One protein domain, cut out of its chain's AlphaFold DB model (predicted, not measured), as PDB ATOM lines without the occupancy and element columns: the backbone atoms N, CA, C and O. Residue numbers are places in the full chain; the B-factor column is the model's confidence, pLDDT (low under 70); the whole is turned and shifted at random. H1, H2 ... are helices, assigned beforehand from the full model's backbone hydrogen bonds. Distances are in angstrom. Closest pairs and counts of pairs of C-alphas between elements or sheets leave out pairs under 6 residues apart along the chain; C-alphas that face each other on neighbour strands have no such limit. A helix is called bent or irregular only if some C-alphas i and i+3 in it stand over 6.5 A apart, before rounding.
ATOM      1  N   SER A   2     -28.596 -18.894 -41.651       58.31
ATOM      2  CA  SER A   2     -28.043 -18.846 -43.011       58.31
ATOM      3  C   SER A   2     -28.081 -17.468 -43.690       58.31
ATOM      4  O   SER A   2     -27.031 -16.981 -44.095       58.31
ATOM      5  N   ALA A   3     -29.230 -16.780 -43.732       58.56
ATOM      6  CA  ALA A   3     -29.331 -15.471 -44.401       58.56
ATOM      7  C   ALA A   3     -28.443 -14.384 -43.756       58.56
ATOM      8  O   ALA A   3     -27.793 -13.601 -44.447       58.56
ATOM      9  N   SER A   4     -28.353 -14.367 -42.420       61.75
ATOM     10  CA  SER A   4     -27.468 -13.450 -41.687       61.75
ATOM     11  C   SER A   4     -25.987 -13.721 -41.965       61.75
ATOM     12  O   SER A   4     -25.199 -12.781 -42.055       61.75
ATOM     13  N   CYS A   5     -25.607 -14.989 -42.148       64.88
ATOM     14  CA  CYS A   5     -24.240 -15.373 -42.498       64.88
ATOM     15  C   CYS A   5     -23.896 -15.020 -43.953       64.88
ATOM     16  O   CYS A   5     -22.784 -14.564 -44.212       64.88
ATOM     17  N   GLY A   6     -24.846 -15.138 -44.888       68.00
ATOM     18  CA  GLY A   6     -24.647 -14.738 -46.286       68.00
ATOM     19  C   GLY A   6     -24.312 -13.249 -46.437       68.00
ATOM     20  O   GLY A   6     -23.380 -12.885 -47.149       68.00
ATOM     21  N   ILE A   7     -24.996 -12.385 -45.681       68.69
ATOM     22  CA  ILE A   7     -24.741 -10.933 -45.665       68.69
ATOM     23  C   ILE A   7     -23.361 -10.607 -45.072       68.69
ATOM     24  O   ILE A   7     -22.653  -9.743 -45.591       68.69
ATOM     25  N   LEU A   8     -22.951 -11.324 -44.021       70.44
ATOM     26  CA  LEU A   8     -21.606 -11.227 -43.440       70.44
ATOM     27  C   LEU A   8     -20.519 -11.608 -44.456       70.44
ATOM     28  O   LEU A   8     -19.521 -10.897 -44.574       70.44
ATOM     29  N   PHE A   9     -20.733 -12.669 -45.238       72.38
ATOM     30  CA  PHE A   9     -19.818 -13.064 -46.311       72.38
ATOM     31  C   PHE A   9     -19.756 -12.044 -47.449       72.38
ATOM     32  O   PHE A   9     -18.668 -11.753 -47.943       72.38
ATOM     33  N   LEU A  10     -20.887 -11.452 -47.836       73.50
ATOM     34  CA  LEU A  10     -20.922 -10.403 -48.858       73.50
ATOM     35  C   LEU A  10     -20.187  -9.139 -48.385       73.50
ATOM     36  O   LEU A  10     -19.424  -8.539 -49.142       73.50
ATOM     37  N   TYR A  11     -20.328  -8.780 -47.106       78.06
ATOM     38  CA  TYR A  11     -19.566  -7.694 -46.487       78.06
ATOM     39  C   TYR A  11     -18.056  -7.997 -46.423       78.06
ATOM     40  O   TYR A  11     -17.224  -7.133 -46.722       78.06
ATOM     41  N   ALA A  12     -17.683  -9.238 -46.092       76.88
ATOM     42  CA  ALA A  12     -16.293  -9.693 -46.117       76.88
ATOM     43  C   ALA A  12     -15.697  -9.658 -47.538       76.88
ATOM     44  O   ALA A  12     -14.547  -9.258 -47.719       76.88
ATOM     45  N   TYR A  13     -16.488 -10.022 -48.551       76.38
ATOM     46  CA  TYR A  13     -16.091  -9.964 -49.956       76.38
ATOM     47  C   TYR A  13     -15.885  -8.520 -50.435       76.38
ATOM     48  O   TYR A  13     -14.851  -8.211 -51.026       76.38
ATOM     49  N   TYR A  14     -16.811  -7.612 -50.106       78.62
ATOM     50  CA  TYR A  14     -16.713  -6.191 -50.461       78.62
ATOM     51  C   TYR A  14     -15.460  -5.516 -49.885       78.62
ATOM     52  O   TYR A  14     -14.840  -4.672 -50.529       78.62
ATOM     53  N   THR A  15     -15.047  -5.908 -48.678       80.50
ATOM     54  CA  THR A  15     -13.861  -5.349 -48.011       80.50
ATOM     55  C   THR A  15     -12.528  -5.933 -48.506       80.50
ATOM     56  O   THR A  15     -11.479  -5.498 -48.026       80.50
ATOM     57  N   GLN A  16     -12.545  -6.901 -49.441       77.56
ATOM     58  CA  GLN A  16     -11.380  -7.618 -50.006       77.56
ATOM     59  C   GLN A  16     -10.325  -8.055 -48.969       77.56
ATOM     60  O   GLN A  16      -9.143  -8.222 -49.273       77.56
ATOM     61  N   SER A  17     -10.746  -8.246 -47.719       78.00
ATOM     62  CA  SER A  17      -9.855  -8.457 -46.585       78.00
ATOM     63  C   SER A  17      -9.962  -9.899 -46.116       78.00
ATOM     64  O   SER A  17     -10.947 -10.298 -45.498       78.00
ATOM     65  N   ILE A  18      -8.910 -10.677 -46.373       84.25
ATOM     66  CA  ILE A  18      -8.830 -12.113 -46.054       84.25
ATOM     67  C   ILE A  18      -9.112 -12.377 -44.560       84.25
ATOM     68  O   ILE A  18      -9.760 -13.359 -44.206       84.25
ATOM     69  N   THR A  19      -8.693 -11.467 -43.674       86.44
ATOM     70  CA  THR A  19      -8.939 -11.559 -42.226       86.44
ATOM     71  C   THR A  19     -10.428 -11.582 -41.876       86.44
ATOM     72  O   THR A  19     -10.835 -12.345 -41.004       86.44
ATOM     73  N   VAL A  20     -11.254 -10.782 -42.557       80.69
ATOM     74  CA  VAL A  20     -12.698 -10.693 -42.277       80.69
ATOM     75  C   VAL A  20     -13.402 -11.988 -42.679       80.69
ATOM     76  O   VAL A  20     -14.304 -12.444 -41.977       80.69
ATOM     77  N   LEU A  21     -12.942 -12.621 -43.760       81.25
ATOM     78  CA  LEU A  21     -13.447 -13.914 -44.209       81.25
ATOM     79  C   LEU A  21     -13.167 -15.001 -43.161       81.25
ATOM     80  O   LEU A  21     -14.092 -15.695 -42.745       81.25
ATOM     81  N   TYR A  22     -11.931 -15.092 -42.656       84.44
ATOM     82  CA  TYR A  22     -11.580 -16.071 -41.620       84.44
ATOM     83  C   TYR A  22     -12.363 -15.879 -40.319       84.44
ATOM     84  O   TYR A  22     -12.856 -16.856 -39.759       84.44
ATOM     85  N   VAL A  23     -12.521 -14.637 -39.853       86.75
ATOM     86  CA  VAL A  23     -13.306 -14.345 -38.640       86.75
ATOM     87  C   VAL A  23     -14.777 -14.721 -38.829       86.75
ATOM     88  O   VAL A  23     -15.387 -15.287 -37.925       86.75
ATOM     89  N   SER A  24     -15.343 -14.445 -40.006       80.56
ATOM     90  CA  SER A  24     -16.739 -14.779 -40.314       80.56
ATOM     91  C   SER A  24     -16.966 -16.291 -40.357       80.56
ATOM     92  O   SER A  24     -17.949 -16.774 -39.800       80.56
ATOM     93  N   ASN A  25     -16.037 -17.035 -40.962       81.94
ATOM     94  CA  ASN A  25     -16.090 -18.494 -41.030       81.94
ATOM     95  C   ASN A  25     -15.971 -19.118 -39.626       81.94
ATOM     96  O   ASN A  25     -16.825 -19.895 -39.211       81.94
ATOM     97  N   PHE A  26     -15.015 -18.642 -38.821       86.00
ATOM     98  CA  PHE A  26     -14.872 -19.064 -37.425       86.00
ATOM     99  C   PHE A  26     -16.156 -18.859 -36.604       86.00
ATOM    100  O   PHE A  26     -16.555 -19.726 -35.821       86.00
ATOM    101  N   LEU A  27     -16.821 -17.714 -36.780       84.88
ATOM    102  CA  LEU A  27     -18.072 -17.425 -36.084       84.88
ATOM    103  C   LEU A  27     -19.206 -18.351 -36.546       84.88
ATOM    104  O   LEU A  27     -19.999 -18.806 -35.721       84.88
ATOM    105  N   GLN A  28     -19.273 -18.653 -37.843       81.06
ATOM    106  CA  GLN A  28     -20.264 -19.563 -38.413       81.06
ATOM    107  C   GLN A  28     -20.093 -20.999 -37.904       81.06
ATOM    108  O   GLN A  28     -21.077 -21.622 -37.495       81.06
ATOM    109  N   ASP A  29     -18.865 -21.506 -37.868       82.38
ATOM    110  CA  ASP A  29     -18.571 -22.857 -37.384       82.38
ATOM    111  C   ASP A  29     -18.860 -22.990 -35.887       82.38
ATOM    112  O   ASP A  29     -19.475 -23.964 -35.449       82.38
ATOM    113  N   SER A  30     -18.508 -21.967 -35.102       88.31
ATOM    114  CA  SER A  30     -18.810 -21.922 -33.666       88.31
ATOM    115  C   SER A  30     -20.314 -22.009 -33.399       88.31
ATOM    116  O   SER A  30     -20.769 -22.762 -32.541       88.31
ATOM    117  N   LEU A  31     -21.099 -21.252 -34.166       83.44
ATOM    118  CA  LEU A  31     -22.555 -21.242 -34.081       83.44
ATOM    119  C   LEU A  31     -23.174 -22.577 -34.525       83.44
ATOM    120  O   LEU A  31     -24.120 -23.057 -33.901       83.44
ATOM    121  N   THR A  32     -22.618 -23.198 -35.564       82.00
ATOM    122  CA  THR A  32     -23.048 -24.518 -36.045       82.00
ATOM    123  C   THR A  32     -22.791 -25.598 -34.995       82.00
ATOM    124  O   THR A  32     -23.677 -26.404 -34.720       82.00
ATOM    125  N   GLY A  33     -21.637 -25.554 -34.320       83.06
ATOM    126  CA  GLY A  33     -21.293 -26.484 -33.241       83.06
ATOM    127  C   GLY A  33     -22.268 -26.464 -32.058       83.06
ATOM    128  O   GLY A  33     -22.443 -27.487 -31.399       83.06
ATOM    129  N   LEU A  34     -22.947 -25.339 -31.808       84.81
ATOM    130  CA  LEU A  34     -24.006 -25.233 -30.793       84.81
ATOM    131  C   LEU A  34     -25.376 -25.709 -31.307       84.81
ATOM    132  O   LEU A  34     -26.187 -26.232 -30.539       84.81
ATOM    133  N   TYR A  35     -25.645 -25.541 -32.603       78.81
ATOM    134  CA  TYR A  35     -26.923 -25.897 -33.220       78.81
ATOM    135  C   TYR A  35     -27.084 -27.413 -33.416       78.81
ATOM    136  O   TYR A  35     -28.112 -27.969 -33.036       78.81
ATOM    137  N   THR A  36     -26.058 -28.102 -33.923       77.06
ATOM    138  CA  THR A  36     -26.092 -29.551 -34.196       77.06
ATOM    139  C   THR A  36     -26.541 -30.427 -33.013       77.06
ATOM    140  O   THR A  36     -27.401 -31.285 -33.216       77.06
ATOM    141  N   PRO A  37     -26.031 -30.265 -31.772       80.00
ATOM    142  CA  PRO A  37     -26.506 -31.075 -30.647       80.00
ATOM    143  C   PRO A  37     -27.963 -30.765 -30.270       80.00
ATOM    144  O   PRO A  37     -28.674 -31.661 -29.823       80.00
ATOM    145  N   SER A  38     -28.415 -29.526 -30.485       80.44
ATOM    146  CA  SER A  38     -29.792 -29.105 -30.205       80.44
ATOM    147  C   SER A  38     -30.781 -29.729 -31.195       80.44
ATOM    148  O   SER A  38     -31.820 -30.243 -30.793       80.44
ATOM    149  N   GLU A  39     -30.433 -29.745 -32.484       75.50
ATOM    150  CA  GLU A  39     -31.231 -30.382 -33.538       75.50
ATOM    151  C   GLU A  39     -31.351 -31.898 -33.315       75.50
ATOM    152  O   GLU A  39     -32.453 -32.445 -33.302       75.50
ATOM    153  N   ASN A  40     -30.228 -32.568 -33.042       72.94
ATOM    154  CA  ASN A  40     -30.198 -34.015 -32.814       72.94
ATOM    155  C   ASN A  40     -30.983 -34.449 -31.565       72.94
ATOM    156  O   ASN A  40     -31.459 -35.581 -31.509       72.94
ATOM    157  N   ALA A  41     -31.135 -33.569 -30.571       77.62
ATOM    158  CA  ALA A  41     -31.952 -33.827 -29.385       77.62
ATOM    159  C   ALA A  41     -33.463 -33.673 -29.645       77.62
ATOM    160  O   ALA A  41     -34.262 -34.254 -28.913       77.62
ATOM    161  N   MET A  42     -33.857 -32.929 -30.684       73.50
ATOM    162  CA  MET A  42     -35.259 -32.657 -31.012       73.50
ATOM    163  C   MET A  42     -35.906 -33.796 -31.814       73.50
ATOM    164  O   MET A  42     -37.071 -34.119 -31.596       73.50
ATOM    165  N   VAL A  43     -35.141 -34.461 -32.687       68.06
ATOM    166  CA  VAL A  43     -35.603 -35.615 -33.485       68.06
ATOM    167  C   VAL A  43     -36.251 -36.721 -32.630       68.06
ATOM    168  O   VAL A  43     -37.368 -37.116 -32.956       68.06
ATOM    169  N   PRO A  44     -35.652 -37.202 -31.520       62.97
ATOM    170  CA  PRO A  44     -36.268 -38.238 -30.686       62.97
ATOM    171  C   PRO A  44     -37.421 -37.740 -29.802       62.97
ATOM    172  O   PRO A  44     -38.099 -38.566 -29.203       62.97
ATOM    173  N   GLN A  45     -37.639 -36.427 -29.671       64.75
ATOM    174  CA  GLN A  45     -38.779 -35.870 -28.924       64.75
ATOM    175  C   GLN A  45     -40.049 -35.772 -29.776       64.75
ATOM    176  O   GLN A  45     -41.145 -35.729 -29.230       64.75
ATOM    177  N   LEU A  46     -39.900 -35.748 -31.105       62.25
ATOM    178  CA  LEU A  46     -41.011 -35.746 -32.060       62.25
ATOM    179  C   LEU A  46     -41.631 -37.138 -32.261       62.25
ATOM    180  O   LEU A  46     -42.689 -37.244 -32.873       62.25
TER     181      LEU A  46
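What this domain is: This is residues 2 to 46 of the 267 residues of an uncharacterized protein of Fragilariopsis cylindrus CCMP1102 (UniProt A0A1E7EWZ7). This is a helical hairpin with unequal arms: the long helix H2 makes the length of the rod, and the shorter helix H1 folds back beside its first part, residues 18 to 28. The rest of H2 sticks out past H1 as a single arm, residues 29 to 45. The printed part has 45 residues with two named helices, H1 then H2, and no named strand; its class is all helix. It is only just loose, close to extended, with a radius of gyration of the C-alphas of 14.0 A, and the C-alphas span 44 by 16 by 7 A.

How they stand to each other: H2, residues 18 to 45, is the longest helix and has a kink of 26 degrees near residue 35. It is neither bent nor irregular, but only just: C-alphas 34 and 37 are 6.4 A apart. H1, residues 2 to 14, touches H2, and H2 touches H1 with residues 18 to 28 alone; the closest C-alphas of the two are those of Ala 12 and Val 20, 5.4 A apart. The two run opposite ways at a shallow tilt of 8 degrees and form a helical hairpin. In H1 every O i to N i+4 pair is within hydrogen-bond range, and in H2 20 of 24 are.

Where its parts are: H2 measures 41.9 A from C-alpha 18 at (-8.830, -12.113, -46.054) to C-alpha 45 at (-38.779, -35.870, -28.924). H1 measures 18.5 A from its first to its last C-alpha and begins with C-alpha 2 at (-28.043, -18.846, -43.011).

The domain as a whole: The two C-alphas farthest apart, those of Gln 16 and Gln 45, are 44.6 A apart. The link from H1 to H2 is tight, with 3 residues, and the printed part has no cut. Residues 14 to 19 and 29 to 46 stand free. The mean pLDDT of the printed part is 76.4; residues 2 to 7 and 43 to 46 are under 70.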